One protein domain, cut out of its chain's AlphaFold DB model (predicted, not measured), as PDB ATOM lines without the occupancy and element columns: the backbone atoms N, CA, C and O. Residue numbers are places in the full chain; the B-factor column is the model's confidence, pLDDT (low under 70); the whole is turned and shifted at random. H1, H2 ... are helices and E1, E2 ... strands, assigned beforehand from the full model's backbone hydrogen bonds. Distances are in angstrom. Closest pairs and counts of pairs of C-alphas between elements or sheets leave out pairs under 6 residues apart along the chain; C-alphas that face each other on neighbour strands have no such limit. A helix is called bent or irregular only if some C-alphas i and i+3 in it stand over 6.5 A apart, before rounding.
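AT A GLANCE: This is residues 556 to 638 of the 713 residues of an uncharacterized protein of Ancylostoma ceylanicum (UniProt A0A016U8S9). A strongly twisted sheet of five strands is folded at the long, sharply bent strand E7, with the hairpin E3 and E4 beside its later part and the hairpin E5 and E6 beside its earlier part. A separate small hairpin, E1 and E2, lies beside E5, the short helix H1 grazes the large sheet, and residues 556 to 569 form a long stretch with no named element. The printed part has 83 residues, with seven named strands and one named helix in the order E1 E2 E3 E4 H1 E5 E6 E7; the class is mostly strand. The large sheet runs E4, E3, E7, E6, E5, all antiparallel. The whole is compact, with a radius of gyration of the C-alphas of 12.5 A, and spans 38 by 27 by 20 A.

IN THESE COORDINATES: After residues 556 to 569, E1 holds residues 570 to 573, beginning at C-alpha 570 at (-38.491, -88.306, 24.468), and E2 holds residues 579 to 582. E3, residues 590 to 595, is 15.8 A long, and E4, residues 598 to 602, is 13.1 A. H1 is residues 606 to 609, 5.1 A long. E5 is residues 612 to 615. E6, residues 618 to 623, is 15.2 A long. E7, residues 626 to 636, is 23.6 A long and ends at C-alpha 636 at (-49.321, -80.365, 19.538).

HOW THE PARTS SIT: E7 bends by 88 degrees at residue 629, and its pairing is staggered: residues 626 to 630 pair with E6 and 630 to 636 with E3. N 628 and O 621 are 2.8 A apart, and N 592 and O 634 are 2.8 A apart, within hydrogen-bond range. E3 and E4 form a hairpin at 158 degrees, with N 600 and O 593 at 2.9 A. E5, E6 and E7 form a meander, each strand the antiparallel neighbour of the one before; N 620 and O 613 of E6 and E5 are 2.8 A apart. E4 and E5 are the edge strands. H1 only grazes the sheet with residues 606 to 608; the closest C-alphas of H1 and E3, Ala 607 and Tyr 591, are 4.7 A apart. H1 is too short for an O i to N i+4 pair. In the hairpin E1 and E2, N 572 and O 580 are 2.8 A apart. The closest C-alphas of E2 and E5, Ser 579 and Cys 614, are 6.2 A apart, while E1 and E5 are apart.

THE WHOLE: The C-alphas of Leu 563 and Gln 576 are the two farthest apart, at 38.5 A. The printed part has no cut and no long link. Its mean pLDDT is 81.6, with residues 559 to 566 and 637 to 638 under 70.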
ATOM      1  N   ILE A 556     -37.162 -81.856  18.638       87.19
ATOM      2  CA  ILE A 556     -38.549 -81.412  18.780       87.19
ATOM      3  C   ILE A 556     -38.708 -80.117  17.988       87.19
ATOM      4  O   ILE A 556     -38.121 -79.099  18.363       87.19
ATOM      5  N   THR A 557     -39.499 -80.129  16.911       84.00
ATOM      6  CA  THR A 557     -39.757 -78.902  16.145       84.00
ATOM      7  C   THR A 557     -40.455 -77.882  17.054       84.00
ATOM      8  O   THR A 557     -41.460 -78.187  17.706       84.00
ATOM      9  N   THR A 558     -39.926 -76.660  17.130       77.25
ATOM     10  CA  THR A 558     -40.480 -75.597  17.983       77.25
ATOM     11  C   THR A 558     -41.776 -75.027  17.406       77.25
ATOM     12  O   THR A 558     -41.899 -74.829  16.199       77.25
ATOM     13  N   SER A 559     -42.757 -74.769  18.277       69.62
ATOM     14  CA  SER A 559     -44.018 -74.126  17.893       69.62
ATOM     15  C   SER A 559     -43.773 -72.695  17.377       69.62
ATOM     16  O   SER A 559     -43.101 -71.916  18.060       69.62
ATOM     17  N   PRO A 560     -44.381 -72.294  16.244       66.31
ATOM     18  CA  PRO A 560     -44.362 -70.918  15.739       66.31
ATOM     19  C   PRO A 560     -44.992 -69.916  16.716       66.31
ATOM     20  O   PRO A 560     -44.700 -68.722  16.682       66.31
ATOM     21  N   ASN A 561     -45.870 -70.389  17.605       63.22
ATOM     22  CA  ASN A 561     -46.498 -69.579  18.637       63.22
ATOM     23  C   ASN A 561     -45.837 -69.836  19.994       63.22
ATOM     24  O   ASN A 561     -45.983 -70.916  20.570       63.22
ATOM     25  N   ARG A 562     -45.166 -68.805  20.524       60.91
ATOM     26  CA  ARG A 562     -44.440 -68.845  21.805       60.91
ATOM     27  C   ARG A 562     -45.326 -69.092  23.030       60.91
ATOM     28  O   ARG A 562     -44.795 -69.407  24.087       60.91
ATOM     29  N   LEU A 563     -46.645 -68.938  22.909       58.66
ATOM     30  CA  LEU A 563     -47.576 -69.094  24.032       58.66
ATOM     31  C   LEU A 563     -47.903 -70.560  24.358       58.66
ATOM     32  O   LEU A 563     -48.498 -70.819  25.399       58.66
ATOM     33  N   LEU A 564     -47.528 -71.516  23.500       60.03
ATOM     34  CA  LEU A 564     -47.778 -72.942  23.718       60.03
ATOM     35  C   LEU A 564     -46.509 -73.758  23.420       60.03
ATOM     36  O   LEU A 564     -46.005 -73.693  22.296       60.03
ATOM     37  N   PRO A 565     -45.985 -74.543  24.382       63.97
ATOM     38  CA  PRO A 565     -44.812 -75.373  24.146       63.97
ATOM     39  C   PRO A 565     -45.165 -76.543  23.218       63.97
ATOM     40  O   PRO A 565     -46.115 -77.285  23.481       63.97
ATOM     41  N   SER A 566     -44.387 -76.739  22.148       69.94
ATOM     42  CA  SER A 566     -44.409 -78.004  21.412       69.94
ATOM     43  C   SER A 566     -43.748 -79.090  22.258       69.94
ATOM     44  O   SER A 566     -42.762 -78.856  22.960       69.94
ATOM     45  N   ARG A 567     -44.330 -80.289  22.232       80.06
ATOM     46  CA  ARG A 567     -43.776 -81.483  22.877       80.06
ATOM     47  C   ARG A 567     -43.366 -82.473  21.797       80.06
ATOM     48  O   ARG A 567     -43.721 -82.313  20.640       80.06
ATOM     49  N   GLY A 568     -42.640 -83.506  22.173       82.38
ATOM     50  CA  GLY A 568     -42.337 -84.643  21.315       82.38
ATOM     51  C   GLY A 568     -42.026 -85.841  22.191       82.38
ATOM     52  O   GLY A 568     -41.806 -85.688  23.398       82.38
ATOM     53  N   ASN A 569     -42.026 -87.026  21.599       85.00
ATOM     54  CA  ASN A 569     -41.633 -88.232  22.305       85.00
ATOM     55  C   ASN A 569     -40.161 -88.115  22.714       85.00
ATOM     56  O   ASN A 569     -39.313 -87.716  21.920       85.00
ATOM     57  N   ALA A 570     -39.857 -88.409  23.974       82.12
ATOM     58  CA  ALA A 570     -38.491 -88.306  24.468       82.12
ATOM     59  C   ALA A 570     -37.684 -89.533  24.043       82.12
ATOM     60  O   ALA A 570     -38.237 -90.626  23.924       82.12
ATOM     61  N   LEU A 571     -36.373 -89.368  23.879       85.44
ATOM     62  CA  LEU A 571     -35.476 -90.511  23.779       85.44
ATOM     63  C   LEU A 571     -35.502 -91.281  25.102       85.44
ATOM     64  O   LEU A 571     -35.270 -90.707  26.167       85.44
ATOM     65  N   GLY A 572     -35.780 -92.572  25.020       84.19
ATOM     66  CA  GLY A 572     -35.553 -93.536  26.082       84.19
ATOM     67  C   GLY A 572     -34.691 -94.686  25.585       84.19
ATOM     68  O   GLY A 572     -34.214 -94.694  24.447       84.19
ATOM     69  N   ALA A 573     -34.507 -95.665  26.460       84.00
ATOM     70  CA  ALA A 573     -33.861 -96.919  26.135       84.00
ATOM     71  C   ALA A 573     -34.725 -98.072  26.648       84.00
ATOM     72  O   ALA A 573     -35.333 -97.959  27.716       84.00
ATOM     73  N   ASP A 574     -34.814 -99.152  25.879       81.69
ATOM     74  CA  ASP A 574     -35.395-100.395  26.382       81.69
ATOM     75  C   ASP A 574     -34.422-101.136  27.320       81.69
ATOM     76  O   ASP A 574     -33.317-100.672  27.614       81.69
ATOM     77  N   ALA A 575     -34.830-102.315  27.796       77.19
ATOM     78  CA  ALA A 575     -34.021-103.148  28.686       77.19
ATOM     79  C   ALA A 575     -32.678-103.602  28.074       77.19
ATOM     80  O   ALA A 575     -31.791-104.032  28.807       77.19
ATOM     81  N   GLN A 576     -32.520-103.520  26.750       74.94
ATOM     82  CA  GLN A 576     -31.309-103.898  26.014       74.94
ATOM     83  C   GLN A 576     -30.413-102.674  25.729       74.94
ATOM     84  O   GLN A 576     -29.308-102.806  25.199       74.94
ATOM     85  N   GLY A 577     -30.846-101.473  26.129       79.44
ATOM     86  CA  GLY A 577     -30.160-100.216  25.840       79.44
ATOM     87  C   GLY A 577     -30.392 -99.709  24.416       79.44
ATOM     88  O   GLY A 577     -29.738 -98.750  24.010       79.44
ATOM     89  N   CYS A 578     -31.298-100.329  23.651       84.44
ATOM     90  CA  CYS A 578     -31.674 -99.847  22.329       84.44
ATOM     91  C   CYS A 578     -32.528 -98.588  22.456       84.44
ATOM     92  O   CYS A 578     -33.370 -98.473  23.351       84.44
ATOM     93  N   SER A 579     -32.323 -97.638  21.546       86.25
ATOM     94  CA  SER A 579     -33.065 -96.384  21.557       86.25
ATOM     95  C   SER A 579     -34.541 -96.627  21.276       86.25
ATOM     96  O   SER A 579     -34.915 -97.183  20.245       86.25
ATOM     97  N   THR A 580     -35.387 -96.141  22.178       85.75
ATOM     98  CA  THR A 580     -36.843 -96.121  22.026       85.75
ATOM     99  C   THR A 580     -37.361 -94.694  22.147       85.75
ATOM    100  O   THR A 580     -36.683 -93.808  22.670       85.75
ATOM    101  N   LEU A 581     -38.566 -94.447  21.641       84.25
ATOM    102  CA  LEU A 581     -39.262 -93.190  21.884       84.25
ATOM    103  C   LEU A 581     -40.297 -93.400  22.979       84.25
ATOM    104  O   LEU A 581     -41.277 -94.122  22.807       84.25
ATOM    105  N   VAL A 582     -40.082 -92.747  24.117       82.81
ATOM    106  CA  VAL A 582     -41.025 -92.754  25.233       82.81
ATOM    107  C   VAL A 582     -42.099 -91.718  24.948       82.81
ATOM    108  O   VAL A 582     -41.809 -90.522  24.815       82.81
ATOM    109  N   SER A 583     -43.346 -92.187  24.858       79.56
ATOM    110  CA  SER A 583     -44.465 -91.328  24.493       79.56
ATOM    111  C   SER A 583     -44.662 -90.208  25.518       79.56
ATOM    112  O   SER A 583     -44.921 -90.462  26.694       79.56
ATOM    113  N   ARG A 584     -44.535 -88.955  25.073       81.94
ATOM    114  CA  ARG A 584     -44.924 -87.755  25.850       81.94
ATOM    115  C   ARG A 584     -46.096 -87.012  25.217       81.94
ATOM    116  O   ARG A 584     -46.513 -85.966  25.712       81.94
ATOM    117  N   CYS A 585     -46.606 -87.552  24.119       83.25
ATOM    118  CA  CYS A 585     -47.719 -87.006  23.375       83.25
ATOM    119  C   CYS A 585     -49.036 -87.566  23.905       83.25
ATOM    120  O   CYS A 585     -49.136 -88.737  24.289       83.25
ATOM    121  N   THR A 586     -50.064 -86.727  23.946       81.88
ATOM    122  CA  THR A 586     -51.393 -87.169  24.370       81.88
ATOM    123  C   THR A 586     -52.142 -87.807  23.203       81.88
ATOM    124  O   THR A 586     -51.857 -87.534  22.038       81.88
ATOM    125  N   ARG A 587     -53.141 -88.647  23.506       79.69
ATOM    126  CA  ARG A 587     -53.979 -89.318  22.497       79.69
ATOM    127  C   ARG A 587     -54.687 -88.343  21.546       79.69
ATOM    128  O   ARG A 587     -55.049 -88.743  20.448       79.69
ATOM    129  N   ASN A 588     -54.887 -87.095  21.967       78.94
ATOM    130  CA  ASN A 588     -55.602 -86.074  21.200       78.94
ATOM    131  C   ASN A 588     -54.662 -85.115  20.446       78.94
ATOM    132  O   ASN A 588     -55.141 -84.175  19.814       78.94
ATOM    133  N   ASP A 589     -53.345 -85.324  20.518       79.38
ATOM    134  CA  ASP A 589     -52.367 -84.483  19.830       79.38
ATOM    135  C   ASP A 589     -52.321 -84.823  18.330       79.38
ATOM    136  O   ASP A 589     -52.379 -85.993  17.938       79.38
ATOM    137  N   LEU A 590     -52.149 -83.799  17.489       81.69
ATOM    138  CA  LEU A 590     -51.635 -83.993  16.133       81.69
ATOM    139  C   LEU A 590     -50.155 -84.357  16.208       81.69
ATOM    140  O   LEU A 590     -49.435 -83.814  17.051       81.69
ATOM    141  N   TYR A 591     -49.692 -85.216  15.296       87.38
ATOM    142  CA  TYR A 591     -48.285 -85.606  15.228       87.38
ATOM    143  C   TYR A 591     -47.644 -85.147  13.928       87.38
ATOM    144  O   TYR A 591     -47.946 -85.665  12.857       87.38
ATOM    145  N   ARG A 592     -46.757 -84.159  14.021       86.88
ATOM    146  CA  ARG A 592     -45.965 -83.667  12.897       86.88
ATOM    147  C   ARG A 592     -44.606 -84.341  12.887       86.88
ATOM    148  O   ARG A 592     -43.904 -84.331  13.892       86.88
ATOM    149  N   LEU A 593     -44.229 -84.851  11.726       88.44
ATOM    150  CA  LEU A 593     -42.964 -85.511  11.453       88.44
ATOM    151  C   LEU A 593     -42.258 -84.775  10.320       88.44
ATOM    152  O   LEU A 593     -42.843 -84.555   9.259       88.44
ATOM    153  N   VAL A 594     -41.005 -84.383  10.546       88.81
ATOM    154  CA  VAL A 594     -40.121 -83.939   9.465       88.81
ATOM    155  C   VAL A 594     -39.399 -85.166   8.959       88.81
ATOM    156  O   VAL A 594     -38.667 -85.822   9.702       88.81
ATOM    157  N   THR A 595     -39.642 -85.479   7.698       88.00
ATOM    158  CA  THR A 595     -39.034 -86.606   7.007       88.00
ATOM    159  C   THR A 595     -38.124 -86.106   5.899       88.00
ATOM    160  O   THR A 595     -38.228 -84.953   5.478       88.00
ATOM    161  N   ALA A 596     -37.288 -86.992   5.359       81.25
ATOM    162  CA  ALA A 596     -36.478 -86.676   4.181       81.25
ATOM    163  C   ALA A 596     -37.318 -86.215   2.967       81.25
ATOM    164  O   ALA A 596     -36.831 -85.452   2.138       81.25
ATOM    165  N   ASN A 597     -38.588 -86.632   2.886       80.62
ATOM    166  CA  ASN A 597     -39.502 -86.315   1.783       80.62
ATOM    167  C   ASN A 597     -40.411 -85.107   2.072       80.62
ATOM    168  O   ASN A 597     -41.300 -84.797   1.280       80.62
ATOM    169  N   GLY A 598     -40.213 -84.426   3.205       82.50
ATOM    170  CA  GLY A 598     -41.004 -83.272   3.624       82.50
ATOM    171  C   GLY A 598     -41.745 -83.485   4.942       82.50
ATOM    172  O   GLY A 598     -41.467 -84.404   5.716       82.50
ATOM    173  N   VAL A 599     -42.680 -82.580   5.221       85.12
ATOM    174  CA  VAL A 599     -43.417 -82.530   6.487       85.12
ATOM    175  C   VAL A 599     -44.714 -83.318   6.361       85.12
ATOM    176  O   VAL A 599     -45.530 -83.030   5.489       85.12
ATOM    177  N   VAL A 600     -44.935 -84.258   7.277       86.19
ATOM    178  CA  VAL A 600     -46.187 -85.011   7.387       86.19
ATOM    179  C   VAL A 600     -46.854 -84.680   8.714       86.19
ATOM    180  O   VAL A 600     -46.207 -84.724   9.756       86.19
ATOM    181  N   THR A 601     -48.151 -84.377   8.688       86.00
ATOM    182  CA  THR A 601     -48.971 -84.213   9.896       86.00
ATOM    183  C   THR A 601     -50.017 -85.319   9.938       86.00
ATOM    184  O   THR A 601     -50.806 -85.461   9.007       86.00
ATOM    185  N   LEU A 602     -50.022 -86.091  11.022       85.50
ATOM    186  CA  LEU A 602     -50.932 -87.206  11.258       85.50
ATOM    187  C   LEU A 602     -52.017 -86.805  12.263       85.50
ATOM    188  O   LEU A 602     -51.718 -86.200  13.298       85.50
ATOM    189  N   GLU A 603     -53.269 -87.155  11.958       83.12
ATOM    190  CA  GLU A 603     -54.421 -86.879  12.824       83.12
ATOM    191  C   GLU A 603     -54.413 -87.730  14.108       83.12
ATOM    192  O   GLU A 603     -53.865 -88.840  14.113       83.12
ATOM    193  N   PRO A 604     -55.005 -87.246  15.220       81.00
ATOM    194  CA  PRO A 604     -55.142 -88.056  16.424       81.00
ATOM    195  C   PRO A 604     -55.878 -89.371  16.105       81.00
ATOM    196  O   PRO A 604     -56.853 -89.347  15.352       81.00
ATOM    197  N   PRO A 605     -55.470 -90.524  16.671       82.00
ATOM    198  CA  PRO A 605     -54.527 -90.694  17.780       82.00
ATOM    199  C   PRO A 605     -53.078 -91.030  17.364       82.00
ATOM    200  O   PRO A 605     -52.339 -91.632  18.146       82.00
ATOM    201  N   ALA A 606     -52.646 -90.688  16.143       82.06
ATOM    202  CA  ALA A 606     -51.366 -91.141  15.585       82.06
ATOM    203  C   ALA A 606     -50.124 -90.777  16.422       82.06
ATOM    204  O   ALA A 606     -49.131 -91.507  16.379       82.06
ATOM    205  N   ALA A 607     -50.182 -89.712  17.229       77.56
ATOM    206  CA  ALA A 607     -49.092 -89.284  18.111       77.56
ATOM    207  C   ALA A 607     -48.638 -90.343  19.130       77.56
ATOM    208  O   ALA A 607     -47.482 -90.333  19.551       77.56
ATOM    209  N   GLN A 608     -49.529 -91.262  19.520       77.06
ATOM    210  CA  GLN A 608     -49.207 -92.356  20.445       77.06
ATOM    211  C   GLN A 608     -48.874 -93.670  19.740       77.06
ATOM    212  O   GLN A 608     -48.132 -94.483  20.281       77.06
ATOM    213  N   ASN A 609     -49.419 -93.877  18.542       81.31
ATOM    214  CA  ASN A 609     -49.434 -95.194  17.903       81.31
ATOM    215  C   ASN A 609     -48.430 -95.329  16.755       81.31
ATOM    216  O   ASN A 609     -48.236 -96.430  16.247       81.31
ATOM    217  N   THR A 610     -47.808 -94.230  16.322       85.19
ATOM    218  CA  THR A 610     -46.788 -94.282  15.270       85.19
ATOM    219  C   THR A 610     -45.518 -94.897  15.847       85.19
ATOM    220  O   THR A 610     -44.741 -94.220  16.521       85.19
ATOM    221  N   ALA A 611     -45.325 -96.192  15.598       84.00
ATOM    222  CA  ALA A 611     -44.104 -96.888  15.968       84.00
ATOM    223  C   ALA A 611     -42.911 -96.296  15.208       84.00
ATOM    224  O   ALA A 611     -42.995 -96.043  14.003       84.00
ATOM    225  N   MET A 612     -41.806 -96.092  15.921       86.56
ATOM    226  CA  MET A 612     -40.526 -95.733  15.326       86.56
ATOM    227  C   MET A 612     -39.457 -96.686  15.824       86.56
ATOM    228  O   MET A 612     -39.377 -96.962  17.023       86.56
ATOM    229  N   THR A 613     -38.632 -97.168  14.910       85.69
ATOM    230  CA  THR A 613     -37.519 -98.063  15.211       85.69
ATOM    231  C   THR A 613     -36.211 -97.384  14.864       85.69
ATOM    232  O   THR A 613     -36.099 -96.691  13.855       85.69
ATOM    233  N   CYS A 614     -35.212 -97.573  15.720       84.69
ATOM    234  CA  CYS A 614     -33.860 -97.152  15.414       84.69
ATOM    235  C   CYS A 614     -33.192 -98.191  14.512       84.69
ATOM    236  O   CYS A 614     -33.065 -99.353  14.901       84.69
ATOM    237  N   VAL A 615     -32.767 -97.777  13.323       80.81
ATOM    238  CA  VAL A 615     -32.028 -98.611  12.373       80.81
ATOM    239  C   VAL A 615     -30.816 -97.817  11.908       80.81
ATOM    240  O   VAL A 615     -30.968 -96.727  11.361       80.81
ATOM    241  N   ASP A 616     -29.616 -98.343  12.162       77.19
ATOM    242  CA  ASP A 616     -28.343 -97.736  11.741       77.19
ATOM    243  C   ASP A 616     -28.215 -96.243  12.123       77.19
ATOM    244  O   ASP A 616     -27.923 -95.365  11.308       77.19
ATOM    245  N   GLY A 617     -28.543 -95.918  13.378       81.81
ATOM    246  CA  GLY A 617     -28.476 -94.548  13.892       81.81
ATOM    247  C   GLY A 617     -29.568 -93.597  13.387       81.81
ATOM    248  O   GLY A 617     -29.523 -92.407  13.706       81.81
ATOM    249  N   LYS A 618     -30.561 -94.083  12.630       86.62
ATOM    250  CA  LYS A 618     -31.684 -93.287  12.108       86.62
ATOM    251  C   LYS A 618     -33.029 -93.805  12.608       86.62
ATOM    252  O   LYS A 618     -33.249 -95.007  12.731       86.62
ATOM    253  N   TRP A 619     -33.956 -92.885  12.860       88.69
ATOM    254  CA  TRP A 619     -35.332 -93.230  13.209       88.69
ATOM    255  C   TRP A 619     -36.141 -93.534  11.954       88.69
ATOM    256  O   TRP A 619     -36.299 -92.668  11.095       88.69
ATOM    257  N   MET A 620     -36.677 -94.746  11.878       88.25
ATOM    258  CA  MET A 620     -37.531 -95.220  10.792       88.25
ATOM    259  C   MET A 620     -38.973 -95.338  11.280       88.25
ATOM    260  O   MET A 620     -39.222 -95.858  12.366       88.25
ATOM    261  N   ALA A 621     -39.926 -94.858  10.482       88.38
ATOM    262  CA  ALA A 621     -41.357 -94.991  10.740       88.38
ATOM    263  C   ALA A 621     -42.103 -95.353   9.452       88.38
ATOM    264  O   ALA A 621     -41.793 -94.825   8.383       88.38
ATOM    265  N   THR A 622     -43.129 -96.196   9.549       88.19
ATOM    266  CA  THR A 622     -44.009 -96.488   8.408       88.19
ATOM    267  C   THR A 622     -45.110 -95.439   8.328       88.19
ATOM    268  O   THR A 622     -46.022 -95.414   9.153       88.19
ATOM    269  N   ILE A 623     -45.045 -94.578   7.316       83.44
ATOM    270  CA  ILE A 623     -46.007 -93.497   7.082       83.44
ATOM    271  C   ILE A 623     -46.709 -93.782   5.755       83.44
ATOM    272  O   ILE A 623     -46.057 -93.919   4.725       83.44
ATOM    273  N   ASN A 624     -48.041 -93.908   5.771       80.00
ATOM    274  CA  ASN A 624     -48.849 -94.242   4.584       80.00
ATOM    275  C   ASN A 624     -48.364 -95.499   3.825       80.00
ATOM    276  O   ASN A 624     -48.434 -95.557   2.601       80.00
ATOM    277  N   GLY A 625     -47.853 -96.501   4.551       81.62
ATOM    278  CA  GLY A 625     -47.343 -97.753   3.975       81.62
ATOM    279  C   GLY A 625     -45.901 -97.699   3.460       81.62
ATOM    280  O   GLY A 625     -45.418 -98.710   2.960       81.62
ATOM    281  N   VAL A 626     -45.202 -96.568   3.602       85.38
ATOM    282  CA  VAL A 626     -43.807 -96.396   3.167       85.38
ATOM    283  C   VAL A 626     -42.897 -96.193   4.374       85.38
ATOM    284  O   VAL A 626     -43.150 -95.336   5.225       85.38
ATOM    285  N   GLU A 627     -41.819 -96.970   4.445       88.00
ATOM    286  CA  GLU A 627     -40.792 -96.800   5.468       88.00
ATOM    287  C   GLU A 627     -40.017 -95.503   5.217       88.00
ATOM    288  O   GLU A 627     -39.480 -95.272   4.133       88.00
ATOM    289  N   THR A 628     -40.010 -94.613   6.204       88.81
ATOM    290  CA  THR A 628     -39.535 -93.243   6.036       88.81
ATOM    291  C   THR A 628     -38.621 -92.846   7.188       88.81
ATOM    292  O   THR A 628     -38.939 -93.078   8.355       88.81
ATOM    293  N   VAL A 629     -37.499 -92.200   6.859       90.69
ATOM    294  CA  VAL A 629     -36.585 -91.615   7.848       90.69
ATOM    295  C   VAL A 629     -37.225 -90.375   8.469       90.69
ATOM    296  O   VAL A 629     -37.589 -89.435   7.756       90.69
ATOM    297  N   VAL A 630     -37.303 -90.350   9.795       90.44
ATOM    298  CA  VAL A 630     -37.779 -89.220  10.597       90.44
ATOM    299  C   VAL A 630     -36.579 -88.485  11.190       90.44
ATOM    300  O   VAL A 630     -35.690 -89.094  11.780       90.44
ATOM    301  N   GLN A 631     -36.550 -87.167  11.026       90.50
ATOM    302  CA  GLN A 631     -35.470 -86.293  11.496       90.50
ATOM    303  C   GLN A 631     -35.918 -85.420  12.670       90.50
ATOM    304  O   GLN A 631     -35.170 -85.207  13.626       90.50
ATOM    305  N   GLU A 632     -37.169 -84.962  12.631       90.25
ATOM    306  CA  GLU A 632     -37.776 -84.182  13.704       90.25
ATOM    307  C   GLU A 632     -39.204 -84.642  13.965       90.25
ATOM    308  O   GLU A 632     -39.877 -85.200  13.093       90.25
ATOM    309  N   GLN A 633     -39.687 -84.337  15.161       89.94
ATOM    310  CA  GLN A 633     -41.051 -84.623  15.574       89.94
ATOM    311  C   GLN A 633     -41.643 -83.451  16.354       89.94
ATOM    312  O   GLN A 633     -40.935 -82.701  17.019       89.94
ATOM    313  N   ALA A 634     -42.961 -83.313  16.329       87.75
ATOM    314  CA  ALA A 634     -43.681 -82.440  17.240       87.75
ATOM    315  C   ALA A 634     -45.106 -82.947  17.447       87.75
ATOM    316  O   ALA A 634     -45.834 -83.219  16.497       87.75
ATOM    317  N   CYS A 635     -45.517 -83.010  18.703       85.00
ATOM    318  CA  CYS A 635     -46.884 -83.229  19.130       85.00
ATOM    319  C   CYS A 635     -47.466 -81.924  19.640       85.00
ATOM    320  O   CYS A 635     -46.836 -81.208  20.430       85.00
ATOM    321  N   TYR A 636     -48.675 -81.615  19.187       77.25
ATOM    322  CA  TYR A 636     -49.321 -80.365  19.538       77.25
ATOM    323  C   TYR A 636     -50.844 -80.481  19.558       77.25
ATOM    324  O   TYR A 636     -51.464 -81.162  18.741       77.25
ATOM    325  N   VAL A 637     -51.437 -79.735  20.489       69.56
ATOM    326  CA  VAL A 637     -52.860 -79.387  20.505       69.56
ATOM    327  C   VAL A 637     -52.910 -77.890  20.268       69.56
ATOM    328  O   VAL A 637     -52.644 -77.101  21.173       69.56
ATOM    329  N   PHE A 638     -53.154 -77.485  19.028       66.06
ATOM    330  CA  PHE A 638     -53.226 -76.069  18.680       66.06
ATOM    331  C   PHE A 638     -54.685 -75.648  18.509       66.06
ATOM    332  O   PHE A 638     -55.462 -76.470  18.033       66.06
TER     333      PHE A 638